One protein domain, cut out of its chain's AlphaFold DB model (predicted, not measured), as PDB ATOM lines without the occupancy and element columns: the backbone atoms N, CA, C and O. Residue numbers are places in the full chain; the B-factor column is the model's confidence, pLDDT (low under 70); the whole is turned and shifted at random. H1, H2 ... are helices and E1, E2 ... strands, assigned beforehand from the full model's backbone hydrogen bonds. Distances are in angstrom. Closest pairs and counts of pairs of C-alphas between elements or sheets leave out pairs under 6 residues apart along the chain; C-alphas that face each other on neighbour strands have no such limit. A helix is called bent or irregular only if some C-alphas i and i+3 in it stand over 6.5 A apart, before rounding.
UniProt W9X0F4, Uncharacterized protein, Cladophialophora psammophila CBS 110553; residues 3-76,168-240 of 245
ATOM      1  N   PHE A   3       0.644 -32.567  30.151       89.12
ATOM      2  CA  PHE A   3       0.516 -31.147  30.459       89.12
ATOM      3  C   PHE A   3       1.865 -30.445  30.265       89.12
ATOM      4  O   PHE A   3       2.900 -31.094  30.097       89.12
ATOM      5  N   ALA A   4       1.842 -29.115  30.260       91.38
ATOM      6  CA  ALA A   4       3.031 -28.274  30.265       91.38
ATOM      7  C   ALA A   4       2.805 -27.081  31.193       91.38
ATOM      8  O   ALA A   4       1.672 -26.629  31.343       91.38
ATOM      9  N   GLY A   5       3.875 -26.588  31.804       92.19
ATOM     10  CA  GLY A   5       3.803 -25.550  32.825       92.19
ATOM     11  C   GLY A   5       5.178 -25.052  33.245       92.19
ATOM     12  O   GLY A   5       6.189 -25.343  32.601       92.19
ATOM     13  N   ILE A   6       5.193 -24.290  34.334       94.38
ATOM     14  CA  ILE A   6       6.408 -23.798  34.983       94.38
ATOM     15  C   ILE A   6       6.670 -24.647  36.224       94.38
ATOM     16  O   ILE A   6       5.740 -24.938  36.974       94.38
ATOM     17  N   VAL A   7       7.920 -25.052  36.436       95.69
ATOM     18  CA  VAL A   7       8.322 -25.755  37.655       95.69
ATOM     19  C   VAL A   7       8.224 -24.793  38.837       95.69
ATOM     20  O   VAL A   7       8.888 -23.760  38.845       95.69
ATOM     21  N   GLU A   8       7.424 -25.130  39.842       95.19
ATOM     22  CA  GLU A   8       7.335 -24.364  41.090       95.19
ATOM     23  C   GLU A   8       8.349 -24.868  42.120       95.19
ATOM     24  O   GLU A   8       9.058 -24.080  42.745       95.19
ATOM     25  N   SER A   9       8.468 -26.189  42.272       94.19
ATOM     26  CA  SER A   9       9.449 -26.809  43.162       94.19
ATOM     27  C   SER A   9       9.920 -28.166  42.649       94.19
ATOM     28  O   SER A   9       9.318 -28.760  41.746       94.19
ATOM     29  N   VAL A  10      11.026 -28.644  43.220       95.75
ATOM     30  CA  VAL A  10      11.628 -29.937  42.888       95.75
ATOM     31  C   VAL A  10      11.891 -30.754  44.150       95.75
ATOM     32  O   VAL A  10      12.116 -30.192  45.223       95.75
ATOM     33  N   GLY A  11      11.830 -32.081  44.026       91.00
ATOM     34  CA  GLY A  11      12.232 -33.001  45.090       91.00
ATOM     35  C   GLY A  11      13.734 -32.907  45.409       91.00
ATOM     36  O   GLY A  11      14.501 -32.439  44.568       91.00
ATOM     37  N   PRO A  12      14.167 -33.364  46.598       88.00
ATOM     38  CA  PRO A  12      15.558 -33.239  47.048       88.00
ATOM     39  C   PRO A  12      16.568 -33.931  46.119       88.00
ATOM     40  O   PRO A  12      17.686 -33.445  45.975       88.00
ATOM     41  N   ASP A  13      16.154 -35.009  45.451       87.56
ATOM     42  CA  ASP A  13      17.009 -35.833  44.585       87.56
ATOM     43  C   ASP A  13      16.860 -35.503  43.085       87.56
ATOM     44  O   ASP A  13      17.337 -36.230  42.213       87.56
ATOM     45  N   VAL A  14      16.184 -34.397  42.752       90.69
ATOM     46  CA  VAL A  14      16.014 -33.940  41.366       90.69
ATOM     47  C   VAL A  14      17.138 -32.970  41.007       90.69
ATOM     48  O   VAL A  14      17.150 -31.826  41.455       90.69
ATOM     49  N   ALA A  15      18.069 -33.418  40.164       88.06
ATOM     50  CA  ALA A  15      19.219 -32.611  39.741       88.06
ATOM     51  C   ALA A  15      18.972 -31.830  38.440       88.06
ATOM     52  O   ALA A  15      19.502 -30.734  38.249       88.06
ATOM     53  N   ASP A  16      18.152 -32.379  37.542       89.44
ATOM     54  CA  ASP A  16      18.031 -31.862  36.178       89.44
ATOM     55  C   ASP A  16      17.038 -30.706  36.041       89.44
ATOM     56  O   ASP A  16      17.001 -30.067  34.992       89.44
ATOM     57  N   PHE A  17      16.257 -30.385  37.074       95.56
ATOM     58  CA  PHE A  17      15.212 -29.356  37.039       95.56
ATOM     59  C   PHE A  17      15.338 -28.386  38.211       95.56
ATOM     60  O   PHE A  17      15.842 -28.738  39.273       95.56
ATOM     61  N   LYS A  18      14.834 -27.163  38.031       95.69
ATOM     62  CA  LYS A  18      14.761 -26.146  39.089       95.69
ATOM     63  C   LYS A  18      13.491 -25.294  38.972       95.69
ATOM     64  O   LYS A  18      12.924 -25.221  37.878       95.69
ATOM     65  N   PRO A  19      13.072 -24.605  40.052       96.50
ATOM     66  CA  PRO A  19      12.009 -23.607  39.981       96.50
ATOM     67  C   PRO A  19      12.220 -22.604  38.837       96.50
ATOM     68  O   PRO A  19      13.335 -22.133  38.607       96.50
ATOM     69  N   GLY A  20      11.146 -22.295  38.114       94.69
ATOM     70  CA  GLY A  20      11.142 -21.422  36.940       94.69
ATOM     71  C   GLY A  20      11.404 -22.126  35.603       94.69
ATOM     72  O   GLY A  20      11.146 -21.526  34.561       94.69
ATOM     73  N   ASP A  21      11.862 -23.385  35.590       96.06
ATOM     74  CA  ASP A  21      12.028 -24.126  34.335       96.06
ATOM     75  C   ASP A  21      10.669 -24.320  33.636       96.06
ATOM     76  O   ASP A  21       9.669 -24.687  34.252       96.06
ATOM     77  N   ARG A  22      10.637 -24.104  32.320       95.56
ATOM     78  CA  ARG A  22       9.466 -24.378  31.475       95.56
ATOM     79  C   ARG A  22       9.514 -25.840  31.061       95.56
ATOM     80  O   ARG A  22      10.520 -26.274  30.502       95.56
ATOM     81  N   VAL A  23       8.456 -26.601  31.317       95.50
ATOM     82  CA  VAL A  23       8.459 -28.052  31.094       95.50
ATOM     83  C   VAL A  23       7.188 -28.550  30.430       95.50
ATOM     84  O   VAL A  23       6.116 -27.970  30.583       95.50
ATOM     85  N   ALA A  24       7.310 -29.665  29.722       92.50
ATOM     86  CA  ALA A  24       6.199 -30.521  29.339       92.50
ATOM     87  C   ALA A  24       6.429 -31.916  29.922       92.50
ATOM     88  O   ALA A  24       7.573 -32.347  30.063       92.50
ATOM     89  N   THR A  25       5.356 -32.625  30.263       89.81
ATOM     90  CA  THR A  25       5.452 -33.961  30.860       89.81
ATOM     91  C   THR A  25       4.296 -34.865  30.445       89.81
ATOM     92  O   THR A  25       3.239 -34.410  29.981       89.81
ATOM     93  N   ILE A  26       4.502 -36.165  30.628       84.50
ATOM     94  CA  ILE A  26       3.458 -37.180  30.560       84.50
ATOM     95  C   ILE A  26       3.314 -37.864  31.914       84.50
ATOM     96  O   ILE A  26       4.288 -38.041  32.649       84.50
ATOM     97  N   ARG A  27       2.097 -38.325  32.212       81.38
ATOM     98  CA  ARG A  27       1.916 -39.261  33.320       81.38
ATOM     99  C   ARG A  27       2.536 -40.610  32.950       81.38
ATOM    100  O   ARG A  27       2.065 -41.247  32.008       81.38
ATOM    101  N   ASP A  28       3.531 -41.024  33.724       72.19
ATOM    102  CA  ASP A  28       4.188 -42.329  33.614       72.19
ATOM    103  C   ASP A  28       3.236 -43.494  33.911       72.19
ATOM    104  O   ASP A  28       2.377 -43.394  34.794       72.19
ATOM    105  N   GLY A  29       3.424 -44.621  33.213       69.00
ATOM    106  CA  GLY A  29       2.631 -45.844  33.385       69.00
ATOM    107  C   GLY A  29       2.593 -46.344  34.835       69.00
ATOM    108  O   GLY A  29       1.500 -46.501  35.385       69.00
ATOM    109  N   PRO A  30       3.745 -46.485  35.520       73.88
ATOM    110  CA  PRO A  30       3.790 -46.866  36.935       73.88
ATOM    111  C   PRO A  30       3.054 -45.913  37.891       73.88
ATOM    112  O   PRO A  30       2.705 -46.311  39.000       73.88
ATOM    113  N   LYS A  31       2.814 -44.659  37.483       76.88
ATOM    114  CA  LYS A  31       2.097 -43.637  38.263       76.88
ATOM    115  C   LYS A  31       0.663 -43.426  37.766       76.88
ATOM    116  O   LYS A  31      -0.004 -42.493  38.205       76.88
ATOM    117  N   ALA A  32       0.156 -44.281  36.871       73.56
ATOM    118  CA  ALA A  32      -1.160 -44.119  36.252       73.56
ATOM    119  C   ALA A  32      -2.302 -44.006  37.277       73.56
ATOM    120  O   ALA A  32      -3.215 -43.197  37.076       73.56
ATOM    121  N   ALA A  33      -2.210 -44.781  38.363       79.56
ATOM    122  CA  ALA A  33      -3.187 -44.835  39.449       79.56
ATOM    123  C   ALA A  33      -3.029 -43.719  40.499       79.56
ATOM    124  O   ALA A  33      -3.919 -43.551  41.326       79.56
ATOM    125  N   ASP A  34      -1.930 -42.954  40.483       84.56
ATOM    126  CA  ASP A  34      -1.710 -41.870  41.440       84.56
ATOM    127  C   ASP A  34      -2.314 -40.558  40.901       84.56
ATOM    128  O   ASP A  34      -1.802 -39.985  39.928       84.56
ATOM    129  N   PRO A  35      -3.398 -40.044  41.512       84.12
ATOM    130  CA  PRO A  35      -4.085 -38.856  41.018       84.12
ATOM    131  C   PRO A  35      -3.226 -37.592  41.107       84.12
ATOM    132  O   PRO A  35      -3.493 -36.639  40.378       84.12
ATOM    133  N   ARG A  36      -2.164 -37.580  41.925       86.88
ATOM    134  CA  ARG A  36      -1.255 -36.431  42.051       86.88
ATOM    135  C   ARG A  36      -0.449 -36.182  40.778       86.88
ATOM    136  O   ARG A  36      -0.068 -35.046  40.524       86.88
ATOM    137  N   PHE A  37      -0.275 -37.198  39.931       86.44
ATOM    138  CA  PHE A  37       0.292 -37.073  38.579       86.44
ATOM    139  C   PHE A  37      -0.803 -36.769  37.520       86.44
ATOM    140  O   PHE A  37      -0.648 -36.971  36.311       86.44
ATOM    141  N   GLY A  38      -1.973 -36.317  37.989       82.44
ATOM    142  CA  GLY A  38      -3.076 -35.654  37.291       82.44
ATOM    143  C   GLY A  38      -2.661 -34.561  36.317       82.44
ATOM    144  O   GLY A  38      -1.952 -33.659  36.724       82.44
ATOM    145  N   ALA A  39      -3.165 -34.574  35.078       82.62
ATOM    146  CA  ALA A  39      -3.035 -33.417  34.181       82.62
ATOM    147  C   ALA A  39      -4.186 -32.400  34.351       82.62
ATOM    148  O   ALA A  39      -4.062 -31.252  33.946       82.62
ATOM    149  N   TYR A  40      -5.319 -32.815  34.933       82.56
ATOM    150  CA  TYR A  40      -6.518 -31.984  35.102       82.56
ATOM    151  C   TYR A  40      -6.577 -31.337  36.489       82.56
ATOM    152  O   TYR A  40      -7.545 -31.502  37.227       82.56
ATOM    153  N   GLN A  41      -5.515 -30.628  36.849       82.62
ATOM    154  CA  GLN A  41      -5.384 -29.919  38.120       82.62
ATOM    155  C   GLN A  41      -4.414 -28.748  37.952       82.62
ATOM    156  O   GLN A  41      -3.616 -28.738  37.017       82.62
ATOM    157  N   GLN A  42      -4.493 -27.765  38.847       81.75
ATOM    158  CA  GLN A  42      -3.604 -26.599  38.816       81.75
ATOM    159  C   GLN A  42      -2.179 -26.949  39.266       81.75
ATOM    160  O   GLN A  42      -1.224 -26.438  38.700       81.75
ATOM    161  N   TYR A  43      -2.034 -27.860  40.230       84.25
ATOM    162  CA  TYR A  43      -0.740 -28.294  40.756       84.25
ATOM    163  C   TYR A  43      -0.583 -29.783  40.487       84.25
ATOM    164  O   TYR A  43      -1.349 -30.589  41.016       84.25
ATOM    165  N   ALA A  44       0.378 -30.153  39.646       87.06
ATOM    166  CA  ALA A  44       0.582 -31.540  39.245       87.06
ATOM    167  C   ALA A  44       2.006 -32.011  39.529       87.06
ATOM    168  O   ALA A  44       2.977 -31.297  39.272       87.06
ATOM    169  N   LEU A  45       2.132 -33.249  40.011       90.12
ATOM    170  CA  LEU A  45       3.420 -33.927  40.082       90.12
ATOM    171  C   LEU A  45       3.855 -34.384  38.687       90.12
ATOM    172  O   LEU A  45       3.058 -34.908  37.904       90.12
ATOM    173  N   ALA A  46       5.142 -34.220  38.406       89.69
ATOM    174  CA  ALA A  46       5.807 -34.667  37.194       89.69
ATOM    175  C   ALA A  46       6.997 -35.561  37.562       89.69
ATOM    176  O   ALA A  46       7.717 -35.272  38.514       89.69
ATOM    177  N   SER A  47       7.214 -36.643  36.815       89.50
ATOM    178  CA  SER A  47       8.390 -37.501  37.000       89.50
ATOM    179  C   SER A  47       9.570 -36.934  36.218       89.50
ATOM    180  O   SER A  47       9.421 -36.606  35.038       89.50
ATOM    181  N   GLN A  48      10.755 -36.850  36.826       89.88
ATOM    182  CA  GLN A  48      11.946 -36.363  36.115       89.88
ATOM    183  C   GLN A  48      12.263 -37.185  34.851       89.88
ATOM    184  O   GLN A  48      12.701 -36.633  33.847       89.88
ATOM    185  N   THR A  49      11.956 -38.488  34.847       86.00
ATOM    186  CA  THR A  49      12.261 -39.409  33.733       86.00
ATOM    187  C   THR A  49      11.248 -39.376  32.586       86.00
ATOM    188  O   THR A  49      11.346 -40.179  31.653       86.00
ATOM    189  N   SER A  50      10.231 -38.519  32.674       86.12
ATOM    190  CA  SER A  50       9.203 -38.329  31.641       86.12
ATOM    191  C   SER A  50       8.900 -36.860  31.354       86.12
ATOM    192  O   SER A  50       7.898 -36.529  30.710       86.12
ATOM    193  N   THR A  51       9.771 -35.977  31.840       91.69
ATOM    194  CA  THR A  51       9.635 -34.527  31.747       91.69
ATOM    195  C   THR A  51      10.733 -33.963  30.859       91.69
ATOM    196  O   THR A  51      11.893 -34.353  30.956       91.69
ATOM    197  N   SER A  52      10.368 -33.026  29.991       93.19
ATOM    198  CA  SER A  52      11.280 -32.347  29.072       93.19
ATOM    199  C   SER A  52      11.264 -30.849  29.321       93.19
ATOM    200  O   SER A  52      10.194 -30.255  29.473       93.19
ATOM    201  N   LYS A  53      12.442 -30.220  29.293       95.75
ATOM    202  CA  LYS A  53      12.562 -28.757  29.285       95.75
ATOM    203  C   LYS A  53      12.116 -28.175  27.949       95.75
ATOM    204  O   LYS A  53      12.326 -28.767  26.892       95.75
ATOM    205  N   LEU A  54      11.542 -26.982  28.002       95.06
ATOM    206  CA  LEU A  54      11.148 -26.186  26.847       95.06
ATOM    207  C   LEU A  54      12.003 -24.916  26.808       95.06
ATOM    208  O   LEU A  54      12.090 -24.199  27.800       95.06
ATOM    209  N   ALA A  55      12.614 -24.622  25.660       92.75
ATOM    210  CA  ALA A  55      13.367 -23.382  25.463       92.75
ATOM    211  C   ALA A  55      12.442 -22.151  25.512       92.75
ATOM    212  O   ALA A  55      11.261 -22.266  25.185       92.75
ATOM    213  N   ASP A  56      12.970 -20.967  25.846       87.62
ATOM    214  CA  ASP A  56      12.194 -19.734  26.099       87.62
ATOM    215  C   ASP A  56      11.276 -19.286  24.942       87.62
ATOM    216  O   ASP A  56      10.270 -18.622  25.179       87.62
ATOM    217  N   GLY A  57      11.547 -19.716  23.706       86.31
ATOM    218  CA  GLY A  57      10.700 -19.449  22.532       86.31
ATOM    219  C   GLY A  57       9.662 -20.528  22.192       86.31
ATOM    220  O   GLY A  57       8.811 -20.308  21.333       86.31
ATOM    221  N   VAL A  58       9.702 -21.699  22.833       90.38
ATOM    222  CA  VAL A  58       8.762 -22.799  22.555       90.38
ATOM    223  C   VAL A  58       7.497 -22.597  23.384       90.38
ATOM    224  O   VAL A  58       7.575 -22.518  24.607       90.38
ATOM    225  N   ALA A  59       6.318 -22.518  22.768       91.50
ATOM    226  CA  ALA A  59       5.068 -22.363  23.514       91.50
ATOM    227  C   ALA A  59       4.787 -23.586  24.415       91.50
ATOM    228  O   ALA A  59       5.026 -24.728  24.018       91.50
ATOM    229  N   LEU A  60       4.235 -23.364  25.618       91.25
ATOM    230  CA  LEU A  60       3.857 -24.459  26.530       91.25
ATOM    231  C   LEU A  60       2.850 -25.406  25.869       91.25
ATOM    232  O   LEU A  60       2.968 -26.622  25.976       91.25
ATOM    233  N   GLU A  61       1.907 -24.846  25.113       87.94
ATOM    234  CA  GLU A  61       0.950 -25.593  24.299       87.94
ATOM    235  C   GLU A  61       1.645 -26.556  23.327       87.94
ATOM    236  O   GLU A  61       1.269 -27.726  23.242       87.94
ATOM    237  N   SER A  62       2.699 -26.106  22.638       86.88
ATOM    238  CA  SER A  62       3.486 -26.958  21.745       86.88
ATOM    239  C   SER A  62       4.100 -28.132  22.503       86.88
ATOM    240  O   SER A  62       4.055 -29.262  22.021       86.88
ATOM    241  N   GLY A  63       4.600 -27.896  23.717       86.50
ATOM    242  CA  GLY A  63       5.059 -28.954  24.613       86.50
ATOM    243  C   GLY A  63       3.940 -29.922  25.010       86.50
ATOM    244  O   GLY A  63       4.076 -31.126  24.811       86.50
ATOM    245  N   ALA A  64       2.808 -29.422  25.509       86.50
ATOM    246  CA  ALA A  64       1.696 -30.241  26.004       86.50
ATOM    247  C   ALA A  64       1.038 -31.097  24.909       86.50
ATOM    248  O   ALA A  64       0.701 -32.262  25.139       86.50
ATOM    249  N   THR A  65       0.866 -30.532  23.713       80.88
ATOM    250  CA  THR A  65       0.255 -31.217  22.563       80.88
ATOM    251  C   THR A  65       1.201 -32.211  21.906       80.88
ATOM    252  O   THR A  65       0.732 -33.165  21.281       80.88
ATOM    253  N   SER A  66       2.513 -32.029  22.077       78.88
ATOM    254  CA  SER A  66       3.516 -32.887  21.458       78.88
ATOM    255  C   SER A  66       4.043 -33.946  22.406       78.88
ATOM    256  O   SER A  66       4.129 -35.081  21.987       78.88
ATOM    257  N   ILE A  67       4.349 -33.661  23.674       77.56
ATOM    258  CA  ILE A  67       5.130 -34.587  24.511       77.56
ATOM    259  C   ILE A  67       4.471 -35.950  24.722       77.56
ATOM    260  O   ILE A  67       5.160 -36.962  24.664       77.56
ATOM    261  N   LEU A  68       3.142 -36.007  24.880       70.31
ATOM    262  CA  LEU A  68       2.446 -37.293  24.906       70.31
ATOM    263  C   LEU A  68       2.523 -37.979  23.560       70.31
ATOM    264  O   LEU A  68       2.806 -39.160  23.535       70.31
ATOM    265  N   ASN A  69       2.315 -37.251  22.466       60.44
ATOM    266  CA  ASN A  69       2.415 -37.799  21.119       60.44
ATOM    267  C   ASN A  69       3.867 -38.177  20.766       60.44
ATOM    268  O   ASN A  69       4.091 -39.025  19.926       60.44
ATOM    269  N   LEU A  70       4.862 -37.568  21.410       54.38
ATOM    270  CA  LEU A  70       6.283 -37.775  21.171       54.38
ATOM    271  C   LEU A  70       6.817 -38.944  21.983       54.38
ATOM    272  O   LEU A  70       7.540 -39.777  21.463       54.38
ATOM    273  N   ALA A  71       6.417 -39.039  23.250       49.44
ATOM    274  CA  ALA A  71       6.572 -40.256  24.028       49.44
ATOM    275  C   ALA A  71       5.762 -41.367  23.380       49.44
ATOM    276  O   ALA A  71       6.171 -42.515  23.462       49.44
ATOM    277  N   ALA A  72       4.673 -40.996  22.687       45.69
ATOM    278  CA  ALA A  72       3.915 -41.827  21.775       45.69
ATOM    279  C   ALA A  72       4.565 -42.051  20.393       45.69
ATOM    280  O   ALA A  72       4.133 -42.905  19.641       45.69
ATOM    281  N   VAL A  73       5.665 -41.361  20.095       43.38
ATOM    282  CA  VAL A  73       6.505 -41.528  18.907       43.38
ATOM    283  C   VAL A  73       7.794 -42.303  19.204       43.38
ATOM    284  O   VAL A  73       8.375 -42.956  18.339       43.38
ATOM    285  N   ALA A  74       8.299 -42.190  20.422       44.47
ATOM    286  CA  ALA A  74       9.585 -42.731  20.802       44.47
ATOM    287  C   ALA A  74       9.472 -44.197  21.218       44.47
ATOM    288  O   ALA A  74      10.312 -44.992  20.821       44.47
ATOM    289  N   ALA A  75       8.392 -44.608  21.891       40.84
ATOM    290  CA  ALA A  75       8.059 -46.038  22.009       40.84
ATOM    291  C   ALA A  75       7.591 -46.666  20.688       40.84
ATOM    292  O   ALA A  75       7.458 -47.882  20.666       40.84
ATOM    293  N   ALA A  76       7.330 -45.852  19.645       40.50
ATOM    294  CA  ALA A  76       6.738 -46.163  18.320       40.50
ATOM    295  C   ALA A  76       5.758 -45.063  17.836       40.50
ATOM    296  O   ALA A  76       4.557 -45.098  18.021       40.50
ATOM    297  N   ALA A 168       5.886 -50.246  26.294       60.34
ATOM    298  CA  ALA A 168       7.151 -50.613  25.664       60.34
ATOM    299  C   ALA A 168       8.292 -49.706  26.151       60.34
ATOM    300  O   ALA A 168       9.291 -50.213  26.645       60.34
ATOM    301  N   LEU A 169       8.116 -48.378  26.117       63.06
ATOM    302  CA  LEU A 169       9.113 -47.400  26.594       63.06
ATOM    303  C   LEU A 169       9.442 -47.521  28.087       63.06
ATOM    304  O   LEU A 169      10.506 -47.078  28.521       63.06
ATOM    305  N   ASP A 170       8.518 -48.076  28.868       68.00
ATOM    306  CA  ASP A 170       8.680 -48.279  30.304       68.00
ATOM    307  C   ASP A 170       9.553 -49.506  30.621       68.00
ATOM    308  O   ASP A 170       9.950 -49.696  31.772       68.00
ATOM    309  N   LYS A 171       9.900 -50.330  29.621       71.06
ATOM    310  CA  LYS A 171      10.778 -51.483  29.828       71.06
ATOM    311  C   LYS A 171      12.201 -51.043  30.199       71.06
ATOM    312  O   LYS A 171      12.757 -50.156  29.543       71.06
ATOM    313  N   PRO A 172      12.851 -51.723  31.163       76.31
ATOM    314  CA  PRO A 172      14.224 -51.411  31.568       76.31
ATOM    315  C   PRO A 172      15.223 -51.390  30.403       76.31
ATOM    316  O   PRO A 172      16.106 -50.535  30.349       76.31
ATOM    317  N   GLU A 173      15.051 -52.279  29.422       75.38
ATOM    318  CA  GLU A 173      15.907 -52.374  28.231       75.38
ATOM    319  C   GLU A 173      15.892 -51.114  27.339       75.38
ATOM    320  O   GLU A 173      16.795 -50.928  26.523       75.38
ATOM    321  N   HIS A 174      14.917 -50.211  27.505       76.12
ATOM    322  CA  HIS A 174      14.798 -48.967  26.734       76.12
ATOM    323  C   HIS A 174      15.186 -47.709  27.523       76.12
ATOM    324  O   HIS A 174      15.090 -46.603  26.990       76.12
ATOM    325  N   GLN A 175      15.696 -47.843  28.754       79.25
ATOM    326  CA  GLN A 175      15.997 -46.710  29.640       79.25
ATOM    327  C   GLN A 175      16.915 -45.653  28.998       79.25
ATOM    328  O   GLN A 175      16.643 -44.459  29.108       79.25
ATOM    329  N   LYS A 176      17.979 -46.067  28.293       77.25
ATOM    330  CA  LYS A 176      18.906 -45.129  27.624       77.25
ATOM    331  C   LYS A 176      18.221 -44.326  26.525       77.25
ATOM    332  O   LYS A 176      18.401 -43.115  26.434       77.25
ATOM    333  N   PHE A 177      17.436 -45.010  25.698       76.94
ATOM    334  CA  PHE A 177      16.688 -44.379  24.623       76.94
ATOM    335  C   PHE A 177      15.633 -43.424  25.186       76.94
ATOM    336  O   PHE A 177      15.515 -42.295  24.724       76.94
ATOM    337  N   ARG A 178      14.925 -43.843  26.235       78.31
ATOM    338  CA  ARG A 178      13.949 -43.021  26.943       78.31
ATOM    339  C   ARG A 178      14.574 -41.753  27.528       78.31
ATOM    340  O   ARG A 178      14.005 -40.678  27.368       78.31
ATOM    341  N   ALA A 179      15.736 -41.869  28.171       83.94
ATOM    342  CA  ALA A 179      16.466 -40.719  28.694       83.94
ATOM    343  C   ALA A 179      16.802 -39.735  27.566       83.94
ATOM    344  O   ALA A 179      16.336 -38.601  27.598       83.94
ATOM    345  N   TRP A 180      17.487 -40.201  26.513       84.69
ATOM    346  CA  TRP A 180      17.795 -39.388  25.329       84.69
ATOM    347  C   TRP A 180      16.546 -38.743  24.718       84.69
ATOM    348  O   TRP A 180      16.554 -37.575  24.337       84.69
ATOM    349  N   PHE A 181      15.448 -39.486  24.646       82.50
ATOM    350  CA  PHE A 181      14.201 -38.995  24.097       82.50
ATOM    351  C   PHE A 181      13.680 -37.766  24.866       82.50
ATOM    352  O   PHE A 181      13.430 -36.724  24.253       82.50
ATOM    353  N   TYR A 182      13.559 -37.856  26.195       86.31
ATOM    354  CA  TYR A 182      13.034 -36.756  27.009       86.31
ATOM    355  C   TYR A 182      14.032 -35.610  27.201       86.31
ATOM    356  O   TYR A 182      13.603 -34.455  27.285       86.31
ATOM    357  N   THR A 183      15.337 -35.886  27.259       88.94
ATOM    358  CA  THR A 183      16.346 -34.853  27.545       88.94
ATOM    359  C   THR A 183      16.903 -34.185  26.291       88.94
ATOM    360  O   THR A 183      17.286 -33.021  26.350       88.94
ATOM    361  N   GLU A 184      16.907 -34.870  25.145       85.12
ATOM    362  CA  GLU A 184      17.522 -34.374  23.907       85.12
ATOM    363  C   GLU A 184      16.504 -34.190  22.783       85.12
ATOM    364  O   GLU A 184      16.389 -33.087  22.239       85.12
ATOM    365  N   LEU A 185      15.760 -35.245  22.422       81.94
ATOM    366  CA  LEU A 185      14.909 -35.209  21.230       81.94
ATOM    367  C   LEU A 185      13.752 -34.226  21.392       81.94
ATOM    368  O   LEU A 185      13.569 -33.370  20.528       81.94
ATOM    369  N   VAL A 186      12.978 -34.324  22.477       84.56
ATOM    370  CA  VAL A 186      11.819 -33.443  22.693       84.56
ATOM    371  C   VAL A 186      12.237 -31.968  22.765       84.56
ATOM    372  O   VAL A 186      11.676 -31.175  22.001       84.56
ATOM    373  N   PRO A 187      13.223 -31.565  23.597       88.31
ATOM    374  CA  PRO A 187      13.601 -30.156  23.704       88.31
ATOM    375  C   PRO A 187      14.153 -29.593  22.392       88.31
ATOM    376  O   PRO A 187      13.658 -28.579  21.896       88.31
ATOM    377  N   ARG A 188      15.145 -30.268  21.788       85.12
ATOM    378  CA  ARG A 188      15.776 -29.786  20.549       85.12
ATOM    379  C   ARG A 188      14.821 -29.848  19.379       85.12
ATOM    380  O   ARG A 188      14.799 -28.944  18.551       85.12
ATOM    381  N   GLY A 189      14.033 -30.908  19.296       82.44
ATOM    382  CA  GLY A 189      13.125 -31.110  18.192       82.44
ATOM    383  C   GLY A 189      12.031 -30.045  18.142       82.44
ATOM    384  O   GLY A 189      11.763 -29.511  17.068       82.44
ATOM    385  N   LEU A 190      11.458 -29.671  19.292       85.38
ATOM    386  CA  LEU A 190      10.491 -28.571  19.370       85.38
ATOM    387  C   LEU A 190      11.142 -27.214  19.081       85.38
ATOM    388  O   LEU A 190      10.537 -26.375  18.422       85.38
ATOM    389  N   GLN A 191      12.374 -27.002  19.547       86.50
ATOM    390  CA  GLN A 191      13.105 -25.757  19.314       86.50
ATOM    391  C   GLN A 191      13.488 -25.558  17.840       86.50
ATOM    392  O   GLN A 191      13.439 -24.443  17.330       86.50
ATOM    393  N   THR A 192      13.894 -26.630  17.164       83.19
ATOM    394  CA  THR A 192      14.385 -26.598  15.775       83.19
ATOM    395  C   THR A 192      13.279 -26.775  14.739       83.19
ATOM    396  O   THR A 192      13.527 -26.603  13.549       83.19
ATOM    397  N   GLY A 193      12.068 -27.142  15.166       78.12
ATOM    398  CA  GLY A 193      10.953 -27.448  14.270       78.12
ATOM    399  C   GLY A 193      11.016 -28.838  13.628       78.12
ATOM    400  O   GLY A 193      10.113 -29.181  12.870       78.12
ATOM    401  N   ILE A 194      12.016 -29.669  13.961       73.19
ATOM    402  CA  ILE A 194      12.024 -31.109  13.619       73.19
ATOM    403  C   ILE A 194      10.762 -31.781  14.173       73.19
ATOM    404  O   ILE A 194      10.200 -32.696  13.575       73.19
ATOM    405  N   ILE A 195      10.305 -31.314  15.333       75.44
ATOM    406  CA  ILE A 195       9.032 -31.700  15.913       75.44
ATOM    407  C   ILE A 195       8.005 -30.630  15.587       75.44
ATOM    408  O   ILE A 195       8.073 -29.513  16.098       75.44
ATOM    409  N   VAL A 196       7.011 -31.015  14.790       74.75
ATOM    410  CA  VAL A 196       5.860 -30.173  14.477       74.75
ATOM    411  C   VAL A 196       4.729 -30.485  15.462       74.75
ATOM    412  O   VAL A 196       4.230 -31.611  15.478       74.75
ATOM    413  N   PRO A 197       4.280 -29.525  16.287       77.19
ATOM    414  CA  PRO A 197       3.206 -29.782  17.232       77.19
ATOM    415  C   PRO A 197       1.897 -30.179  16.558       77.19
ATOM    416  O   PRO A 197       1.536 -29.696  15.482       77.19
ATOM    417  N   THR A 198       1.140 -31.057  17.215       75.06
ATOM    418  CA  THR A 198      -0.205 -31.391  16.738       75.06
ATOM    419  C   THR A 198      -1.125 -30.197  16.947       75.06
ATOM    420  O   THR A 198      -1.214 -29.672  18.051       75.06
ATOM    421  N   ARG A 199      -1.854 -29.799  15.897       78.25
ATOM    422  CA  ARG A 199      -2.743 -28.630  15.930       78.25
ATOM    423  C   ARG A 199      -3.738 -28.710  17.097       78.25
ATOM    424  O   ARG A 199      -4.505 -29.683  17.156       78.25
ATOM    425  N   PRO A 200      -3.808 -27.697  17.973       82.00
ATOM    426  CA  PRO A 200      -4.750 -27.695  19.078       82.00
ATOM    427  C   PRO A 200      -6.185 -27.507  18.570       82.00
ATOM    428  O   PRO A 200      -6.462 -26.876  17.539       82.00
ATOM    429  N   GLN A 201      -7.125 -28.055  19.321       85.00
ATOM    430  CA  GLN A 201      -8.522 -27.659  19.338       85.00
ATOM    431  C   GLN A 201      -8.806 -27.177  20.756       85.00
ATOM    432  O   GLN A 201      -8.862 -27.977  21.690       85.00
ATOM    433  N   TRP A 202      -8.904 -25.861  20.901       88.00
ATOM    434  CA  TRP A 202      -9.081 -25.216  22.192       88.00
ATOM    435  C   TRP A 202     -10.477 -25.473  22.756       88.00
ATOM    436  O   TRP A 202     -11.473 -25.415  22.034       88.00
ATOM    437  N   ILE A 203     -10.523 -25.770  24.053       85.50
ATOM    438  CA  ILE A 203     -11.742 -25.837  24.849       85.50
ATOM    439  C   ILE A 203     -11.674 -24.726  25.894       85.50
ATOM    440  O   ILE A 203     -10.911 -24.814  26.864       85.50
ATOM    441  N   ASP A 204     -12.484 -23.696  25.676       84.69
ATOM    442  CA  ASP A 204     -12.643 -22.565  26.589       84.69
ATOM    443  C   ASP A 204     -13.324 -23.010  27.883       84.69
ATOM    444  O   ASP A 204     -14.229 -23.833  27.832       84.69
ATOM    445  N   GLY A 205     -12.934 -22.450  29.032       82.81
ATOM    446  CA  GLY A 205     -13.539 -22.762  30.339       82.81
ATOM    447  C   GLY A 205     -12.705 -23.669  31.253       82.81
ATOM    448  O   GLY A 205     -13.173 -24.047  32.328       82.81
ATOM    449  N   GLY A 206     -11.470 -23.996  30.857       82.62
ATOM    450  CA  GLY A 206     -10.492 -24.672  31.710       82.62
ATOM    451  C   GLY A 206     -10.941 -26.054  32.195       82.62
ATOM    452  O   GLY A 206     -11.647 -26.790  31.501       82.62
ATOM    453  N   LEU A 207     -10.561 -26.396  33.430       82.56
ATOM    454  CA  LEU A 207     -10.871 -27.690  34.055       82.56
ATOM    455  C   LEU A 207     -12.376 -27.991  34.126       82.56
ATOM    456  O   LEU A 207     -12.768 -29.153  34.026       82.56
ATOM    457  N   GLY A 208     -13.223 -26.961  34.221       83.31
ATOM    458  CA  GLY A 208     -14.679 -27.116  34.247       83.31
ATOM    459  C   GLY A 208     -15.271 -27.714  32.964       83.31
ATOM    460  O   GLY A 208     -16.437 -28.093  32.954       83.31
ATOM    461  N   GLN A 209     -14.489 -27.816  31.884       86.19
ATOM    462  CA  GLN A 209     -14.905 -28.418  30.614       86.19
ATOM    463  C   GLN A 209     -14.210 -29.752  30.308       86.19
ATOM    464  O   GLN A 209     -14.320 -30.256  29.189       86.19
ATOM    465  N   ALA A 210     -13.525 -30.362  31.284       82.88
ATOM    466  CA  ALA A 210     -12.848 -31.643  31.084       82.88
ATOM    467  C   ALA A 210     -13.809 -32.748  30.605       82.88
ATOM    468  O   ALA A 210     -13.469 -33.493  29.688       82.88
ATOM    469  N   GLN A 211     -15.029 -32.813  31.152       83.50
ATOM    470  CA  GLN A 211     -16.026 -33.797  30.718       83.50
ATOM    471  C   GLN A 211     -16.442 -33.578  29.259       83.50
ATOM    472  O   GLN A 211     -16.366 -34.500  28.459       83.50
ATOM    473  N   LYS A 212     -16.748 -32.332  28.874       85.94
ATOM    474  CA  LYS A 212     -17.059 -31.974  27.482       85.94
ATOM    475  C   LYS A 212     -15.932 -32.364  26.519       85.94
ATOM    476  O   LYS A 212     -16.197 -32.790  25.398       85.94
ATOM    477  N   ALA A 213     -14.675 -32.214  26.940       82.69
ATOM    478  CA  ALA A 213     -13.521 -32.656  26.162       82.69
ATOM    479  C   ALA A 213     -13.548 -34.172  25.918       82.69
ATOM    480  O   ALA A 213     -13.365 -34.625  24.788       82.69
ATOM    481  N   LEU A 214     -13.796 -34.947  26.974       81.19
ATOM    482  CA  LEU A 214     -13.910 -36.400  26.885       81.19
ATOM    483  C   LEU A 214     -15.085 -36.807  25.994       81.19
ATOM    484  O   LEU A 214     -14.899 -37.646  25.118       81.19
ATOM    485  N   ASP A 215     -16.241 -36.163  26.137       85.19
ATOM    486  CA  ASP A 215     -17.432 -36.456  25.335       85.19
ATOM    487  C   ASP A 215     -17.164 -36.224  23.840       85.19
ATOM    488  O   ASP A 215     -17.407 -37.105  23.021       85.19
ATOM    489  N   LEU A 216     -16.549 -35.092  23.468       81.75
ATOM    490  CA  LEU A 216     -16.159 -34.815  22.077       81.75
ATOM    491  C   LEU A 216     -15.230 -35.892  21.498       81.75
ATOM    492  O   LEU A 216     -15.342 -36.235  20.318       81.75
ATOM    493  N   MET A 217     -14.298 -36.403  22.306       74.62
ATOM    494  CA  MET A 217     -13.396 -37.480  21.901       74.62
ATOM    495  C   MET A 217     -14.156 -38.798  21.716       74.62
ATOM    496  O   MET A 217     -14.002 -39.442  20.680       74.62
ATOM    497  N   MET A 218     -14.987 -39.176  22.689       75.69
ATOM    498  CA  MET A 218     -15.756 -40.425  22.684       75.69
ATOM    499  C   MET A 218     -16.803 -40.465  21.567       75.69
ATOM    500  O   MET A 218     -17.039 -41.513  20.977       75.69
ATOM    501  N   GLU A 219     -17.383 -39.318  21.222       85.00
ATOM    502  CA  GLU A 219     -18.332 -39.163  20.115       85.00
ATOM    503  C   GLU A 219     -17.648 -39.070  18.736       85.00
ATOM    504  O   GLU A 219     -18.316 -38.845  17.727       85.00
ATOM    505  N   GLY A 220     -16.315 -39.189  18.661       75.69
ATOM    506  CA  GLY A 220     -15.570 -39.138  17.398       75.69
ATOM    507  C   GLY A 220     -15.563 -37.759  16.722       75.69
ATOM    508  O   GLY A 220     -15.265 -37.647  15.533       75.69
ATOM    509  N   LYS A 221     -15.865 -36.685  17.463       81.19
ATOM    510  CA  LYS A 221     -15.945 -35.303  16.947       81.19
ATOM    511  C   LYS A 221     -14.584 -34.609  16.826       81.19
ATOM    512  O   LYS A 221     -14.516 -33.435  16.464       81.19
ATOM    513  N   VAL A 222     -13.494 -35.321  17.107       74.94
ATOM    514  CA  VAL A 222     -12.118 -34.813  17.036       74.94
ATOM    515  C   VAL A 222     -11.373 -35.539  15.925       74.94
ATOM    516  O   VAL A 222     -11.269 -36.760  15.924       74.94
ATOM    517  N   SER A 223     -10.826 -34.795  14.962       70.94
ATOM    518  CA  SER A 223     -10.115 -35.380  13.821       70.94
ATOM    519  C   SER A 223      -8.939 -34.503  13.409       70.94
ATOM    520  O   SER A 223      -9.121 -33.334  13.079       70.94
ATOM    521  N   GLY A 224      -7.722 -35.057  13.439       66.06
ATOM    522  CA  GLY A 224      -6.499 -34.337  13.053       66.06
ATOM    523  C   GLY A 224      -6.155 -33.137  13.951       66.06
ATOM    524  O   GLY A 224      -5.457 -32.219  13.506       66.06
ATOM    525  N   ARG A 225      -6.683 -33.121  15.182       76.75
ATOM    526  CA  ARG A 225      -6.514 -32.070  16.195       76.75
ATOM    527  C   ARG A 225      -6.319 -32.693  17.579       76.75
ATOM    528  O   ARG A 225      -6.770 -33.810  17.816       76.75
ATOM    529  N   LYS A 226      -5.683 -31.957  18.494       77.56
ATOM    530  CA  LYS A 226      -5.543 -32.329  19.908       77.56
ATOM    531  C   LYS A 226      -6.427 -31.434  20.770       77.56
ATOM    532  O   LYS A 226      -6.221 -30.222  20.790       77.56
ATOM    533  N   LEU A 227      -7.388 -32.008  21.494       81.19
ATOM    534  CA  LEU A 227      -8.161 -31.244  22.475       81.19
ATOM    535  C   LEU A 227      -7.217 -30.676  23.536       81.19
ATOM    536  O   LEU A 227      -6.435 -31.415  24.133       81.19
ATOM    537  N   THR A 228      -7.268 -29.361  23.713       83.00
ATOM    538  CA  THR A 228      -6.358 -28.611  24.581       83.00
ATOM    539  C   THR A 228      -7.176 -27.621  25.391       83.00
ATOM    540  O   THR A 228      -8.074 -26.973  24.858       83.00
ATOM    541  N   SER A 229      -6.877 -27.495  26.677       83.00
ATOM    542  CA  SER A 229      -7.497 -26.494  27.538       83.00
ATOM    543  C   SER A 229      -6.413 -25.734  28.281       83.00
ATOM    544  O   SER A 229      -5.392 -26.313  28.653       83.00
ATOM    545  N   ASN A 230      -6.626 -24.435  28.461       83.12
ATOM    546  CA  ASN A 230      -5.761 -23.614  29.288       83.12
ATOM    547  C   ASN A 230      -6.249 -23.702  30.737       83.12
ATOM    548  O   ASN A 230      -7.431 -23.480  31.007       83.12
ATOM    549  N   VAL A 231      -5.345 -24.031  31.652       79.00
ATOM    550  CA  VAL A 231      -5.600 -24.012  33.092       79.00
ATOM    551  C   VAL A 231      -4.813 -22.826  33.643       79.00
ATOM    552  O   VAL A 231      -3.589 -22.922  33.737       79.00
ATOM    553  N   PRO A 232      -5.476 -21.693  33.943       70.31
ATOM    554  CA  PRO A 232      -4.800 -20.531  34.502       70.31
ATOM    555  C   PRO A 232      -4.030 -20.907  35.769       70.31
ATOM    556  O   PRO A 232      -4.510 -21.707  36.579       70.31
ATOM    557  N   ASP A 233      -2.835 -20.333  35.903       64.62
ATOM    558  CA  ASP A 233      -1.941 -20.505  37.052       64.62
ATOM    559  C   ASP A 233      -1.500 -21.956  37.311       64.62
ATOM    560  O   ASP A 233      -1.109 -22.305  38.424       64.62
ATOM    561  N   ALA A 234      -1.554 -22.824  36.293       61.75
ATOM    562  CA  ALA A 234      -1.079 -24.193  36.429       61.75
ATOM    563  C   ALA A 234       0.455 -24.267  36.524       61.75
ATOM    564  O   ALA A 234       1.179 -23.737  35.673       61.75
ATOM    565  N   VAL A 235       0.945 -24.993  37.527       66.12
ATOM    566  CA  VAL A 235       2.370 -25.194  37.815       66.12
ATOM    567  C   VAL A 235       2.693 -26.675  38.031       66.12
ATOM    568  O   VAL A 235       1.832 -27.501  38.346       66.12
ATOM    569  N   ALA A 236       3.957 -27.028  37.809       64.31
ATOM    570  CA  ALA A 236       4.461 -28.390  37.921       64.31
ATOM    571  C   ALA A 236       5.400 -28.535  39.126       64.31
ATOM    572  O   ALA A 236       6.270 -27.695  39.349       64.31
ATOM    573  N   HIS A 237       5.293 -29.648  39.846       79.75
ATOM    574  CA  HIS A 237       6.283 -30.065  40.839       79.75
ATOM    575  C   HIS A 237       7.009 -31.303  40.335       79.75
ATOM    576  O   HIS A 237       6.391 -32.354  40.147       79.75
ATOM    577  N   VAL A 238       8.317 -31.202  40.111       77.62
ATOM    578  CA  VAL A 238       9.089 -32.336  39.590       77.62
ATOM    579  C   VAL A 238       9.591 -33.183  40.752       77.62
ATOM    580  O   VAL A 238      10.254 -32.686  41.660       77.62
ATOM    581  N   GLN A 239       9.281 -34.473  40.724       77.81
ATOM    582  CA  GLN A 239       9.738 -35.455  41.700       77.81
ATOM    583  C   GLN A 239      10.500 -36.583  41.006       77.81
ATOM    584  O   GLN A 239      10.364 -36.820  39.801       77.81
ATOM    585  N   GLU A 240      11.313 -37.294  41.781       77.75
ATOM    586  CA  GLU A 240      11.908 -38.538  41.320       77.75
ATOM    587  C   GLU A 240      10.814 -39.584  41.052       77.75
ATOM    588  O   GLU A 240       9.745 -39.592  41.676       77.75
TER     589      GLU A 240
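This is residues 3 to 76 and 168 to 240 of the 245 residues of an uncharacterized protein of Cladophialophora psammophila CBS 110553 (UniProt W9X0F4). A sheet of five strands, E3 E7 E1 E2 E4, is curled like part of a barrel and folded back on itself, with H1 packed over E1 and E2 and H2 over the edge strand E4. Beyond H1 a smaller lobe reaches out: two short parallel strands, E5 and E6, side by side next to H1, with H3 at the far end. The printed part has 147 residues, with three named helices and seven named strands in the order E1 E2 E3 E4 H1 H2 E5 H3 E6 E7. The large sheet and the class are mixed, and the whole is compact, with a radius of gyration of the C-alphas of 14.8 A and spans of 40 by 33 by 30 A.

E1, residues 3 to 10, bends by 77 degrees at residue 6 and pairs staggered: its residues 3 to 6 with E2, residues 22 to 26, its residues 6 to 10 with E7, residues 235 to 239. E1 and E2 form an antiparallel hairpin, with N 5 and O 23 2.9 A apart; E1 and E7 are parallel, with N 8 and O 236 2.9 A apart. E3, residues 43 to 47, is parallel to E7, with N 46 and O 237 2.8 A apart. E4, residues 51 to 53, is antiparallel to E2, with N 24 and O 52 3.0 A apart. In this folded sheet, bent back into two leaves, E3 and E7 face E2 and E4, with E1 as the hinge. H1, residues 60 to 74, is on the sheet at a height of 7.1 A, over E1 and E2; its closest C-alphas to E2 are those of Gly 63 and Ala 24, 5.1 A. H2, residues 172 to 192, is on the sheet over E4, closest at the C-alphas of Tyr 182 and Ser 52, 5.2 A. H1 and H2 touch, closest at the C-alphas of Ala 74 and Phe 181, 6.8 A, and run opposite ways at 38 degrees, only just a steep tilt. E5, residues 200 to 202, H3, residues 206 to 218, and E6, residues 226 to 228, form a strand-helix-strand unit, two parallel neighbour strands with a helix between, and its crossover is right-handed; N 201 and O 226 are 2.8 A apart. The closest C-alphas of H1 and E6 are those of Thr 65 and Lys 226, 6.5 A; H3 is apart from H1 and H2. O i to N i+4 pairs are within hydrogen-bond range in 9 of 11 for H1, 13 of 17 for H2 and 6 of 9 for H3.

E1 begins at C-alpha 3, (0.516, -31.147, 30.459), and is 16.7 A long. H1 is 20.0 A long, H2 29.4 A and H3 18.9 A. They are irregular: C-alphas 65 and 68 are 6.9 A apart in H1, only just so, 173 and 176 are 7.9 A in H2, and 208 and 211 are 7.7 A in H3. E7 ends at C-alpha 239, (9.738, -35.455, 41.700).

The C-alphas farthest apart are those of Pro 12 and Glu 219, 43.7 A. Residues 77 to 167 are not printed; C-alphas 76 and 168 are 8.6 A apart across the cut. The links E1 to E2 and E2 to E3 are long. The mean pLDDT of the printed part is 81.0; under 70 are residue 29, residues 69 to 76, 168 to 170, 224 and 233 to 236.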